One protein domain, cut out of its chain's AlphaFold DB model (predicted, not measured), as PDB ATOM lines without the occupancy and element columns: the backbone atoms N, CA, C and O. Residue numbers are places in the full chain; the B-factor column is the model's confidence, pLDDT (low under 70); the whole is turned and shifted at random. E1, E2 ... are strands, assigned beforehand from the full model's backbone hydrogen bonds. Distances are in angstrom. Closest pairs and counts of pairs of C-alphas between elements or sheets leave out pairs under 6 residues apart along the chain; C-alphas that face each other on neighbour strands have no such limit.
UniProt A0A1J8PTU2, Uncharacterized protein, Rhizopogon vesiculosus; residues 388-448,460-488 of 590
ATOM      1  N   ASP A 388      40.892  41.836 -33.811       83.56
ATOM      2  CA  ASP A 388      41.398  40.458 -33.847       83.56
ATOM      3  C   ASP A 388      40.387  39.441 -33.268       83.56
ATOM      4  O   ASP A 388      40.469  38.264 -33.615       83.56
ATOM      5  N   SER A 389      39.407  39.878 -32.461       84.75
ATOM      6  CA  SER A 389      38.295  39.038 -31.978       84.75
ATOM      7  C   SER A 389      37.225  38.856 -33.057       84.75
ATOM      8  O   SER A 389      36.904  37.724 -33.410       84.75
ATOM      9  N   VAL A 390      36.749  39.954 -33.661       84.62
ATOM     10  CA  VAL A 390      35.726  39.937 -34.735       84.62
ATOM     11  C   VAL A 390      36.213  39.200 -35.995       84.62
ATOM     12  O   VAL A 390      35.406  38.719 -36.785       84.62
ATOM     13  N   LYS A 391      37.535  39.075 -36.187       84.88
ATOM     14  CA  LYS A 391      38.125  38.241 -37.247       84.88
ATOM     15  C   LYS A 391      38.223  36.744 -36.894       84.88
ATOM     16  O   LYS A 391      38.368  35.929 -37.800       84.88
ATOM     17  N   LYS A 392      38.248  36.375 -35.612       86.56
ATOM     18  CA  LYS A 392      38.475  34.984 -35.177       86.56
ATOM     19  C   LYS A 392      37.176  34.175 -35.092       86.56
ATOM     20  O   LYS A 392      37.220  32.956 -35.221       86.56
ATOM     21  N   ASP A 393      36.067  34.849 -34.821       84.94
ATOM     22  CA  ASP A 393      34.749  34.248 -34.646       84.94
ATOM     23  C   ASP A 393      33.922  34.433 -35.926       84.94
ATOM     24  O   ASP A 393      33.582  35.565 -36.286       84.94
ATOM     25  N   ASP A 394      33.636  33.346 -36.646       81.44
ATOM     26  CA  ASP A 394      32.890  33.390 -37.910       81.44
ATOM     27  C   ASP A 394      31.374  33.569 -37.704       81.44
ATOM     28  O   ASP A 394      30.741  34.224 -38.536       81.44
ATOM     29  N   ASP A 395      30.819  33.146 -36.563       83.94
ATOM     30  CA  ASP A 395      29.381  33.232 -36.248       83.94
ATOM     31  C   ASP A 395      28.942  34.650 -35.814       83.94
ATOM     32  O   ASP A 395      27.757  34.982 -35.805       83.94
ATOM     33  N   LEU A 396      29.896  35.525 -35.473       85.62
ATOM     34  CA  LEU A 396      29.624  36.878 -34.973       85.62
ATOM     35  C   LEU A 396      29.195  37.865 -36.082       85.62
ATOM     36  O   LEU A 396      30.013  38.288 -36.905       85.62
ATOM     37  N   GLU A 397      27.923  38.278 -36.085       86.19
ATOM     38  CA  GLU A 397      27.383  39.327 -36.969       86.19
ATOM     39  C   GLU A 397      27.671  40.758 -36.459       86.19
ATOM     40  O   GLU A 397      27.696  41.017 -35.257       86.19
ATOM     41  N   ILE A 398      27.816  41.724 -37.378       87.56
ATOM     42  CA  ILE A 398      27.898  43.163 -37.059       87.56
ATOM     43  C   ILE A 398      26.562  43.828 -37.406       87.56
ATOM     44  O   ILE A 398      26.154  43.819 -38.566       87.56
ATOM     45  N   TRP A 399      25.885  44.421 -36.420       88.62
ATOM     46  CA  TRP A 399      24.618  45.146 -36.603       88.62
ATOM     47  C   TRP A 399      24.817  46.655 -36.419       88.62
ATOM     48  O   TRP A 399      25.559  47.090 -35.539       88.62
ATOM     49  N   LEU A 400      24.110  47.457 -37.217       88.19
ATOM     50  CA  LEU A 400      24.100  48.919 -37.129       88.19
ATOM     51  C   LEU A 400      22.693  49.411 -36.782       88.19
ATOM     52  O   LEU A 400      21.747  49.173 -37.527       88.19
ATOM     53  N   ILE A 401      22.563  50.114 -35.654       88.81
ATOM     54  CA  ILE A 401      21.276  50.579 -35.120       88.81
ATOM     55  C   ILE A 401      21.264  52.109 -35.050       88.81
ATOM     56  O   ILE A 401      22.020  52.713 -34.287       88.81
ATOM     57  N   ARG A 402      20.373  52.748 -35.813       88.31
ATOM     58  CA  ARG A 402      20.114  54.190 -35.740       88.31
ATOM     59  C   ARG A 402      19.051  54.475 -34.678       88.31
ATOM     60  O   ARG A 402      17.891  54.097 -34.844       88.31
ATOM     61  N   VAL A 403      19.445  55.176 -33.615       88.69
ATOM     62  CA  VAL A 403      18.594  55.523 -32.463       88.69
ATOM     63  C   VAL A 403      18.491  57.053 -32.324       88.69
ATOM     64  O   VAL A 403      19.526  57.715 -32.364       88.69
ATOM     65  N   PRO A 404      17.290  57.642 -32.158       86.62
ATOM     66  CA  PRO A 404      17.129  59.072 -31.880       86.62
ATOM     67  C   PRO A 404      17.642  59.477 -30.490       86.62
ATOM     68  O   PRO A 404      17.386  58.777 -29.512       86.62
ATOM     69  N   ASP A 405      18.241  60.667 -30.373       85.00
ATOM     70  CA  ASP A 405      18.829  61.222 -29.134       85.00
ATOM     71  C   ASP A 405      17.879  61.256 -27.913       85.00
ATOM     72  O   ASP A 405      18.313  61.319 -26.758       85.00
ATOM     73  N   SER A 406      16.561  61.208 -28.144       81.62
ATOM     74  CA  SER A 406      15.535  61.105 -27.099       81.62
ATOM     75  C   SER A 406      15.563  59.768 -26.337       81.62
ATOM     76  O   SER A 406      15.060  59.691 -25.207       81.62
ATOM     77  N   ILE A 407      16.157  58.721 -26.918       85.12
ATOM     78  CA  ILE A 407      16.270  57.373 -26.357       85.12
ATOM     79  C   ILE A 407      17.719  57.126 -25.917       85.12
ATOM     80  O   ILE A 407      18.614  56.871 -26.714       85.12
ATOM     81  N   LYS A 408      17.955  57.146 -24.599       85.25
ATOM     82  CA  LYS A 408      19.249  56.735 -24.017       85.25
ATOM     83  C   LYS A 408      19.412  55.198 -24.074       85.25
ATOM     84  O   LYS A 408      18.394  54.510 -23.977       85.25
ATOM     85  N   PRO A 409      20.638  54.639 -24.085       81.00
ATOM     86  CA  PRO A 409      20.853  53.183 -24.133       81.00
ATOM     87  C   PRO A 409      20.145  52.387 -23.023       81.00
ATOM     88  O   PRO A 409      19.577  51.339 -23.295       81.00
ATOM     89  N   LYS A 410      20.046  52.941 -21.801       83.38
ATOM     90  CA  LYS A 410      19.336  52.352 -20.636       83.38
ATOM     91  C   LYS A 410      17.821  52.106 -20.818       83.38
ATOM     92  O   LYS A 410      17.127  51.846 -19.846       83.38
ATOM     93  N   ASN A 411      17.278  52.304 -22.018       78.50
ATOM     94  CA  ASN A 411      15.865  52.091 -22.344       78.50
ATOM     95  C   ASN A 411      15.680  51.164 -23.562       78.50
ATOM     96  O   ASN A 411      14.577  51.086 -24.093       78.50
ATOM     97  N   LEU A 412      16.769  50.530 -24.010       78.38
ATOM     98  CA  LEU A 412      16.810  49.435 -24.985       78.38
ATOM     99  C   LEU A 412      17.167  48.099 -24.298       78.38
ATOM    100  O   LEU A 412      17.293  47.070 -24.950       78.38
ATOM    101  N   ASP A 413      17.368  48.136 -22.979       80.06
ATOM    102  CA  ASP A 413      17.663  46.982 -22.136       80.06
ATOM    103  C   ASP A 413      16.402  46.115 -21.985       80.06
ATOM    104  O   ASP A 413      15.316  46.650 -21.744       80.06
ATOM    105  N   GLY A 414      16.530  44.802 -22.191       75.62
ATOM    106  CA  GLY A 414      15.394  43.873 -22.265       75.62
ATOM    107  C   GLY A 414      14.457  44.057 -23.473       75.62
ATOM    108  O   GLY A 414      13.324  43.585 -23.428       75.62
ATOM    109  N   LEU A 415      14.880  44.755 -24.536       79.56
ATOM    110  CA  LEU A 415      14.073  44.938 -25.748       79.56
ATOM    111  C   LEU A 415      14.177  43.718 -26.679       79.56
ATOM    112  O   LEU A 415      15.158  43.565 -27.404       79.56
ATOM    113  N   GLU A 416      13.142  42.882 -26.686       78.69
ATOM    114  CA  GLU A 416      12.982  41.799 -27.662       78.69
ATOM    115  C   GLU A 416      12.578  42.362 -29.039       78.69
ATOM    116  O   GLU A 416      11.758  43.277 -29.143       78.69
ATOM    117  N   ILE A 417      13.191  41.832 -30.102       80.44
ATOM    118  CA  ILE A 417      12.987  42.220 -31.505       80.44
ATOM    119  C   ILE A 417      13.012  40.931 -32.333       80.44
ATOM    120  O   ILE A 417      13.922  40.117 -32.153       80.44
ATOM    121  N   ASP A 418      12.050  40.737 -33.240       76.25
ATOM    122  CA  ASP A 418      12.055  39.585 -34.151       76.25
ATOM    123  C   ASP A 418      13.326  39.582 -35.021       76.25
ATOM    124  O   ASP A 418      13.814  40.634 -35.430       76.25
ATOM    125  N   ALA A 419      13.889  38.412 -35.334       72.75
ATOM    126  CA  ALA A 419      15.123  38.338 -36.121       72.75
ATOM    127  C   ALA A 419      14.881  38.849 -37.564       72.75
ATOM    128  O   ALA A 419      14.178  38.184 -38.331       72.75
ATOM    129  N   PRO A 420      15.446  40.002 -37.980       71.12
ATOM    130  CA  PRO A 420      15.019  40.656 -39.213       71.12
ATOM    131  C   PRO A 420      15.590  39.959 -40.452       71.12
ATOM    132  O   PRO A 420      16.779  39.630 -40.492       71.12
ATOM    133  N   SER A 421      14.758  39.766 -41.481       69.81
ATOM    134  CA  SER A 421      15.200  39.202 -42.764       69.81
ATOM    135  C   SER A 421      16.087  40.202 -43.523       69.81
ATOM    136  O   SER A 421      15.676  41.354 -43.672       69.81
ATOM    137  N   PRO A 422      17.249  39.792 -44.070       63.75
ATOM    138  CA  PRO A 422      18.103  40.679 -44.865       63.75
ATOM    139  C   PRO A 422      17.485  41.054 -46.224       63.75
ATOM    140  O   PRO A 422      17.854  42.063 -46.819       63.75
ATOM    141  N   SER A 423      16.530  40.267 -46.732       61.50
ATOM    142  CA  SER A 423      15.932  40.498 -48.051       61.50
ATOM    143  C   SER A 423      14.883  41.612 -48.087       61.50
ATOM    144  O   SER A 423      14.708  42.226 -49.133       61.50
ATOM    145  N   GLN A 424      14.175  41.881 -46.983       68.94
ATOM    146  CA  GLN A 424      12.972  42.722 -46.996       68.94
ATOM    147  C   GLN A 424      12.979  43.777 -45.893       68.94
ATOM    148  O   GLN A 424      13.203  43.479 -44.721       68.94
ATOM    149  N   SER A 425      12.662  45.012 -46.280       75.88
ATOM    150  CA  SER A 425      12.441  46.118 -45.350       75.88
ATOM    151  C   SER A 425      11.066  45.985 -44.693       75.88
ATOM    152  O   SER A 425      10.038  46.043 -45.369       75.88
ATOM    153  N   SER A 426      11.032  45.797 -43.375       78.00
ATOM    154  CA  SER A 426       9.805  45.531 -42.614       78.00
ATOM    155  C   SER A 426       9.828  46.191 -41.236       78.00
ATOM    156  O   SER A 426      10.891  46.524 -40.707       78.00
ATOM    157  N   GLN A 427       8.647  46.382 -40.640       82.31
ATOM    158  CA  GLN A 427       8.552  46.713 -39.221       82.31
ATOM    159  C   GLN A 427       8.814  45.445 -38.398       82.31
ATOM    160  O   GLN A 427       8.167  44.424 -38.610       82.31
ATOM    161  N   VAL A 428       9.759  45.539 -37.464       82.25
ATOM    162  CA  VAL A 428      10.289  44.429 -36.649       82.25
ATOM    163  C   VAL A 428       9.907  44.565 -35.170       82.25
ATOM    164  O   VAL A 428      10.143  43.674 -34.363       82.25
ATOM    165  N   GLY A 429       9.345  45.713 -34.790       83.25
ATOM    166  CA  GLY A 429       8.898  45.977 -33.429       83.25
ATOM    167  C   GLY A 429       8.357  47.391 -33.248       83.25
ATOM    168  O   GLY A 429       8.332  48.209 -34.177       83.25
ATOM    169  N   SER A 430       7.935  47.695 -32.024       83.44
ATOM    170  CA  SER A 430       7.612  49.058 -31.599       83.44
ATOM    171  C   SER A 430       7.980  49.266 -30.129       83.44
ATOM    172  O   SER A 430       7.858  48.361 -29.308       83.44
ATOM    173  N   LEU A 431       8.437  50.471 -29.799       83.62
ATOM    174  CA  LEU A 431       8.863  50.888 -28.471       83.62
ATOM    175  C   LEU A 431       8.000  52.075 -28.029       83.62
ATOM    176  O   LEU A 431       8.186  53.207 -28.478       83.62
ATOM    177  N   SER A 432       7.034  51.826 -27.144       80.62
ATOM    178  CA  SER A 432       6.173  52.874 -26.583       80.62
ATOM    179  C   SER A 432       6.852  53.570 -25.405       80.62
ATOM    180  O   SER A 432       7.238  52.919 -24.431       80.62
ATOM    181  N   ARG A 433       6.996  54.903 -25.448       77.56
ATOM    182  CA  ARG A 433       7.555  55.659 -24.321       77.56
ATOM    183  C   ARG A 433       7.111  57.119 -24.251       77.56
ATOM    184  O   ARG A 433       7.189  57.854 -25.227       77.56
ATOM    185  N   LYS A 434       6.745  57.583 -23.045       73.25
ATOM    186  CA  LYS A 434       6.370  58.987 -22.747       73.25
ATOM    187  C   LYS A 434       5.263  59.557 -23.663       73.25
ATOM    188  O   LYS A 434       5.254  60.748 -23.941       73.25
ATOM    189  N   GLY A 435       4.341  58.712 -24.131       72.94
ATOM    190  CA  GLY A 435       3.279  59.115 -25.065       72.94
ATOM    191  C   GLY A 435       3.710  59.194 -26.536       72.94
ATOM    192  O   GLY A 435       2.911  59.595 -27.374       72.94
ATOM    193  N   THR A 436       4.940  58.797 -26.871       78.94
ATOM    194  CA  THR A 436       5.412  58.619 -28.251       78.94
ATOM    195  C   THR A 436       5.632  57.133 -28.518       78.94
ATOM    196  O   THR A 436       6.306  56.458 -27.740       78.94
ATOM    197  N   VAL A 437       5.082  56.619 -29.616       85.12
ATOM    198  CA  VAL A 437       5.436  55.293 -30.139       85.12
ATOM    199  C   VAL A 437       6.610  55.467 -31.096       85.12
ATOM    200  O   VAL A 437       6.596  56.370 -31.933       85.12
ATOM    201  N   TYR A 438       7.632  54.632 -30.954       86.88
ATOM    202  CA  TYR A 438       8.733  54.532 -31.904       86.88
ATOM    203  C   TYR A 438       8.610  53.201 -32.642       86.88
ATOM    204  O   TYR A 438       8.578  52.152 -32.006       86.88
ATOM    205  N   ASP A 439       8.546  53.235 -33.966       86.69
ATOM    206  CA  ASP A 439       8.506  52.040 -34.803       86.69
ATOM    207  C   ASP A 439       9.944  51.612 -35.143       86.69
ATOM    208  O   ASP A 439      10.788  52.451 -35.482       86.69
ATOM    209  N   ILE A 440      10.234  50.314 -35.019       88.38
ATOM    210  CA  ILE A 440      11.552  49.727 -35.288       88.38
ATOM    211  C   ILE A 440      11.499  49.037 -36.648       88.38
ATOM    212  O   ILE A 440      10.695  48.127 -36.847       88.38
ATOM    213  N   TRP A 441      12.368  49.452 -37.565       85.94
ATOM    214  CA  TRP A 441      12.391  48.974 -38.945       85.94
ATOM    215  C   TRP A 441      13.705  48.274 -39.278       85.94
ATOM    216  O   TRP A 441      14.775  48.765 -38.919       85.94
ATOM    217  N   SER A 442      13.611  47.161 -40.003       86.56
ATOM    218  CA  SER A 442      14.726  46.574 -40.742       86.56
ATOM    219  C   SER A 442      14.827  47.252 -42.098       86.56
ATOM    220  O   SER A 442      13.810  47.473 -42.759       86.56
ATOM    221  N   MET A 443      16.051  47.535 -42.523       79.25
ATOM    222  CA  MET A 443      16.382  47.860 -43.905       79.25
ATOM    223  C   MET A 443      16.918  46.596 -44.580       79.25
ATOM    224  O   MET A 443      18.020  46.150 -44.257       79.25
ATOM    225  N   GLY A 444      16.142  46.034 -45.508       73.00
ATOM    226  CA  GLY A 444      16.613  44.980 -46.405       73.00
ATOM    227  C   GLY A 444      17.368  45.545 -47.612       73.00
ATOM    228  O   GLY A 444      17.463  46.764 -47.798       73.00
ATOM    229  N   ASP A 445      17.881  44.660 -48.465       66.38
ATOM    230  CA  ASP A 445      18.566  45.056 -49.706       66.38
ATOM    231  C   ASP A 445      17.615  45.529 -50.825       66.38
ATOM    232  O   ASP A 445      18.028  46.311 -51.683       66.38
ATOM    233  N   GLU A 446      16.337  45.130 -50.823       60.66
ATOM    234  CA  GLU A 446      15.371  45.554 -51.849       60.66
ATOM    235  C   GLU A 446      15.079  47.069 -51.815       60.66
ATOM    236  O   GLU A 446      14.762  47.639 -50.768       60.66
ATOM    237  N   ASP A 447      15.112  47.713 -52.989       54.00
ATOM    238  CA  ASP A 447      14.839  49.148 -53.195       54.00
ATOM    239  C   ASP A 447      13.330  49.485 -53.125       54.00
ATOM    240  O   ASP A 447      12.738  50.081 -54.028       54.00
ATOM    241  N   THR A 448      12.691  49.087 -52.026       53.50
ATOM    242  CA  THR A 448      11.361  49.572 -51.628       53.50
ATOM    243  C   THR A 448      11.461  51.002 -51.081       53.50
ATOM    244  O   THR A 448      12.494  51.398 -50.545       53.50
ATOM    245  N   SER A 460      31.032  52.426 -43.192       84.94
ATOM    246  CA  SER A 460      32.069  51.422 -42.916       84.94
ATOM    247  C   SER A 460      32.383  51.366 -41.422       84.94
ATOM    248  O   SER A 460      32.769  52.373 -40.831       84.94
ATOM    249  N   CYS A 461      32.266  50.185 -40.812       86.44
ATOM    250  CA  CYS A 461      32.638  49.990 -39.412       86.44
ATOM    251  C   CYS A 461      34.169  50.051 -39.234       86.44
ATOM    252  O   CYS A 461      34.917  49.390 -39.961       86.44
ATOM    253  N   LEU A 462      34.634  50.830 -38.251       88.25
ATOM    254  CA  LEU A 462      36.035  50.898 -37.832       88.25
ATOM    255  C   LEU A 462      36.175  50.293 -36.432       88.25
ATOM    256  O   LEU A 462      35.529  50.750 -35.493       88.25
ATOM    257  N   LEU A 463      37.047  49.296 -36.290       86.25
ATOM    258  CA  LEU A 463      37.337  48.626 -35.022       86.25
ATOM    259  C   LEU A 463      38.729  49.031 -34.521       86.25
ATOM    260  O   LEU A 463      39.662  49.104 -35.331       86.25
ATOM    261  N   PRO A 464      38.926  49.252 -33.209       86.31
ATOM    262  CA  PRO A 464      40.263  49.365 -32.647       86.31
ATOM    263  C   PRO A 464      41.004  48.035 -32.803       86.31
ATOM    264  O   PRO A 464      40.399  46.961 -32.796       86.31
ATOM    265  N   ARG A 465      42.332  48.103 -32.934       83.88
ATOM    266  CA  ARG A 465      43.190  46.918 -32.898       83.88
ATOM    267  C   ARG A 465      44.254  47.049 -31.823       83.88
ATOM    268  O   ARG A 465      45.302  47.662 -32.041       83.88
ATOM    269  N   ARG A 466      44.016  46.416 -30.673       77.06
ATOM    270  CA  ARG A 466      44.885  46.458 -29.482       77.06
ATOM    271  C   ARG A 466      46.342  46.108 -29.820       77.06
ATOM    272  O   ARG A 466      47.255  46.839 -29.440       77.06
ATOM    273  N   ARG A 467      46.567  45.092 -30.669       76.06
ATOM    274  CA  ARG A 467      47.904  44.666 -31.151       76.06
ATOM    275  C   ARG A 467      48.675  45.706 -31.982       76.06
ATOM    276  O   ARG A 467      49.854  45.503 -32.253       76.06
ATOM    277  N   LYS A 468      48.033  46.790 -32.434       76.69
ATOM    278  CA  LYS A 468      48.634  47.852 -33.261       76.69
ATOM    279  C   LYS A 468      48.397  49.235 -32.646       76.69
ATOM    280  O   LYS A 468      47.861  50.132 -33.295       76.69
ATOM    281  N   THR A 469      48.805  49.383 -31.382       70.00
ATOM    282  CA  THR A 469      48.786  50.644 -30.611       70.00
ATOM    283  C   THR A 469      47.417  51.340 -30.629       70.00
ATOM    284  O   THR A 469      47.338  52.532 -30.915       70.00
ATOM    285  N   GLY A 470      46.334  50.576 -30.440       70.25
ATOM    286  CA  GLY A 470      44.958  51.093 -30.398       70.25
ATOM    287  C   GLY A 470      44.419  51.678 -31.712       70.25
ATOM    288  O   GLY A 470      43.296  52.171 -31.739       70.25
ATOM    289  N   LYS A 471      45.174  51.638 -32.818       80.94
ATOM    290  CA  LYS A 471      44.756  52.267 -34.080       80.94
ATOM    291  C   LYS A 471      43.505  51.595 -34.644       80.94
ATOM    292  O   LYS A 471      43.376  50.371 -34.594       80.94
ATOM    293  N   LEU A 472      42.617  52.412 -35.207       83.12
ATOM    294  CA  LEU A 472      41.412  51.958 -35.891       83.12
ATOM    295  C   LEU A 472      41.755  51.309 -37.242       83.12
ATOM    296  O   LEU A 472      42.603  51.805 -37.986       83.12
ATOM    297  N   TYR A 473      41.062  50.220 -37.567       84.88
ATOM    298  CA  TYR A 473      41.109  49.517 -38.850       84.88
ATOM    299  C   TYR A 473      39.684  49.218 -39.321       84.88
ATOM    300  O   TYR A 473      38.800  48.988 -38.497       84.88
ATOM    301  N   MET A 474      39.455  49.173 -40.637       87.19
ATOM    302  CA  MET A 474      38.173  48.706 -41.185       87.19
ATOM    303  C   MET A 474      37.861  47.292 -40.688       87.19
ATOM    304  O   MET A 474      38.758  46.444 -40.632       87.19
ATOM    305  N   ALA A 475      36.605  47.058 -40.308       86.44
ATOM    306  CA  ALA A 475      36.133  45.765 -39.832       86.44
ATOM    307  C   ALA A 475      36.410  44.645 -40.862       86.44
ATOM    308  O   ALA A 475      36.387  44.893 -42.068       86.44
ATOM    309  N   PRO A 476      36.689  43.406 -40.411       83.56
ATOM    310  CA  PRO A 476      36.973  42.277 -41.299       83.56
ATOM    311  C   PRO A 476      35.708  41.680 -41.943       83.56
ATOM    312  O   PRO A 476      35.833  40.896 -42.880       83.56
ATOM    313  N   LYS A 477      34.521  42.034 -41.432       84.31
ATOM    314  CA  LYS A 477      33.195  41.671 -41.947       84.31
ATOM    315  C   LYS A 477      32.419  42.949 -42.277       84.31
ATOM    316  O   LYS A 477      32.652  43.988 -41.655       84.31
ATOM    317  N   GLU A 478      31.494  42.859 -43.225       83.62
ATOM    318  CA  GLU A 478      30.544  43.935 -43.531       83.62
ATOM    319  C   GLU A 478      29.421  44.007 -42.477       83.62
ATOM    320  O   GLU A 478      29.296  43.138 -41.609       83.62
ATOM    321  N   ILE A 479      28.616  45.073 -42.519       86.50
ATOM    322  CA  ILE A 479      27.484  45.263 -41.606       86.50
ATOM    323  C   ILE A 479      26.322  44.391 -42.094       86.50
ATOM    324  O   ILE A 479      25.706  44.685 -43.114       86.50
ATOM    325  N   ALA A 480      26.032  43.320 -41.357       84.62
ATOM    326  CA  ALA A 480      25.070  42.295 -41.750       84.62
ATOM    327  C   ALA A 480      23.615  42.784 -41.703       84.62
ATOM    328  O   ALA A 480      22.812  42.388 -42.546       84.62
ATOM    329  N   ARG A 481      23.256  43.623 -40.718       85.75
ATOM    330  CA  ARG A 481      21.873  44.099 -40.520       85.75
ATOM    331  C   ARG A 481      21.814  45.572 -40.127       85.75
ATOM    332  O   ARG A 481      22.640  46.062 -39.354       85.75
ATOM    333  N   HIS A 482      20.795  46.255 -40.642       87.38
ATOM    334  CA  HIS A 482      20.581  47.692 -40.505       87.38
ATOM    335  C   HIS A 482      19.212  47.957 -39.865       87.38
ATOM    336  O   HIS A 482      18.178  47.655 -40.460       87.38
ATOM    337  N   LEU A 483      19.204  48.521 -38.655       87.31
ATOM    338  CA  LEU A 483      17.996  48.818 -37.881       87.31
ATOM    339  C   LEU A 483      17.786  50.325 -37.713       87.31
ATOM    340  O   LEU A 483      18.718  51.076 -37.418       87.31
ATOM    341  N   VAL A 484      16.535  50.765 -37.847       87.94
ATOM    342  CA  VAL A 484      16.132  52.174 -37.777       87.94
ATOM    343  C   VAL A 484      15.002  52.336 -36.768       87.94
ATOM    344  O   VAL A 484      13.892  51.854 -36.987       87.94
ATOM    345  N   VAL A 485      15.263  53.047 -35.671       87.88
ATOM    346  CA  VAL A 485      14.231  53.431 -34.699       87.88
ATOM    347  C   VAL A 485      13.697  54.810 -35.085       87.88
ATOM    348  O   VAL A 485      14.422  55.802 -35.018       87.88
ATOM    349  N   SER A 486      12.432  54.890 -35.497       85.19
ATOM    350  CA  SER A 486      11.800  56.135 -35.956       85.19
ATOM    351  C   SER A 486      10.596  56.495 -35.089       85.19
ATOM    352  O   SER A 486       9.831  55.621 -34.696       85.19
ATOM    353  N   ALA A 487      10.404  57.777 -34.775       82.62
ATOM    354  CA  ALA A 487       9.221  58.220 -34.036       82.62
ATOM    355  C   ALA A 487       7.990  58.202 -34.956       82.62
ATOM    356  O   ALA A 487       7.998  58.834 -36.014       82.62
ATOM    357  N   GLN A 488       6.924  57.518 -34.539       77.62
ATOM    358  CA  GLN A 488       5.679  57.466 -35.298       77.62
ATOM    359  C   GLN A 488       5.063  58.876 -35.379       77.62
ATOM    360  O   GLN A 488       4.914  59.539 -34.345       77.62
TER     361      GLN A 488
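Overview. This is residues 388 to 448 and 460 to 488 of the 590 residues of an uncharacterized protein of Rhizopogon vesiculosus (UniProt A0A1J8PTU2). With little regular structure, the printed part is a strongly twisted wall of four strands, E1, E6, E3 and E2 in that order, mixed, with the small hairpin of E4 and E5 set off at the far end. The 90 printed residues include no named helix and six strands, E1 to E6 along the chain, holding 33 residues: all strand. The whole is loose, with a radius of gyration of the C-alphas of 15.7 A, spanning 47 by 30 by 21 A.

Along the chain. E1, residues 399 to 402, begins at C-alpha (24.618, 45.146, -36.603). E2, residues 426 to 433, measures 21.0 A; E3, residues 436 to 443, 21.9 A. E4 is residues 462 to 464, E5 472 to 474. E6, residues 481 to 487, measures 20.0 A, ending at C-alpha (9.221, 58.220, -34.036).

Arrangement. E1 and E6 are parallel, 18 degrees; N 400 and O 481 are 2.9 A apart. E6 and E3 are antiparallel, 157 degrees; N 441 and O 484, 2.9 A. Hairpin E2 and E3: N 431 and O 438, 2.8 A. Hairpin E4 and E5: N 463 and O 473, 2.8 A. E4 and E6 are apart.

Size, cuts and confidence. Residues 449 to 459 are not printed; C-alphas 448 and 460 are 22.5 A apart. E1 to E2 is a long link. Residues 421 to 424 and 445 to 448 have pLDDT under 70.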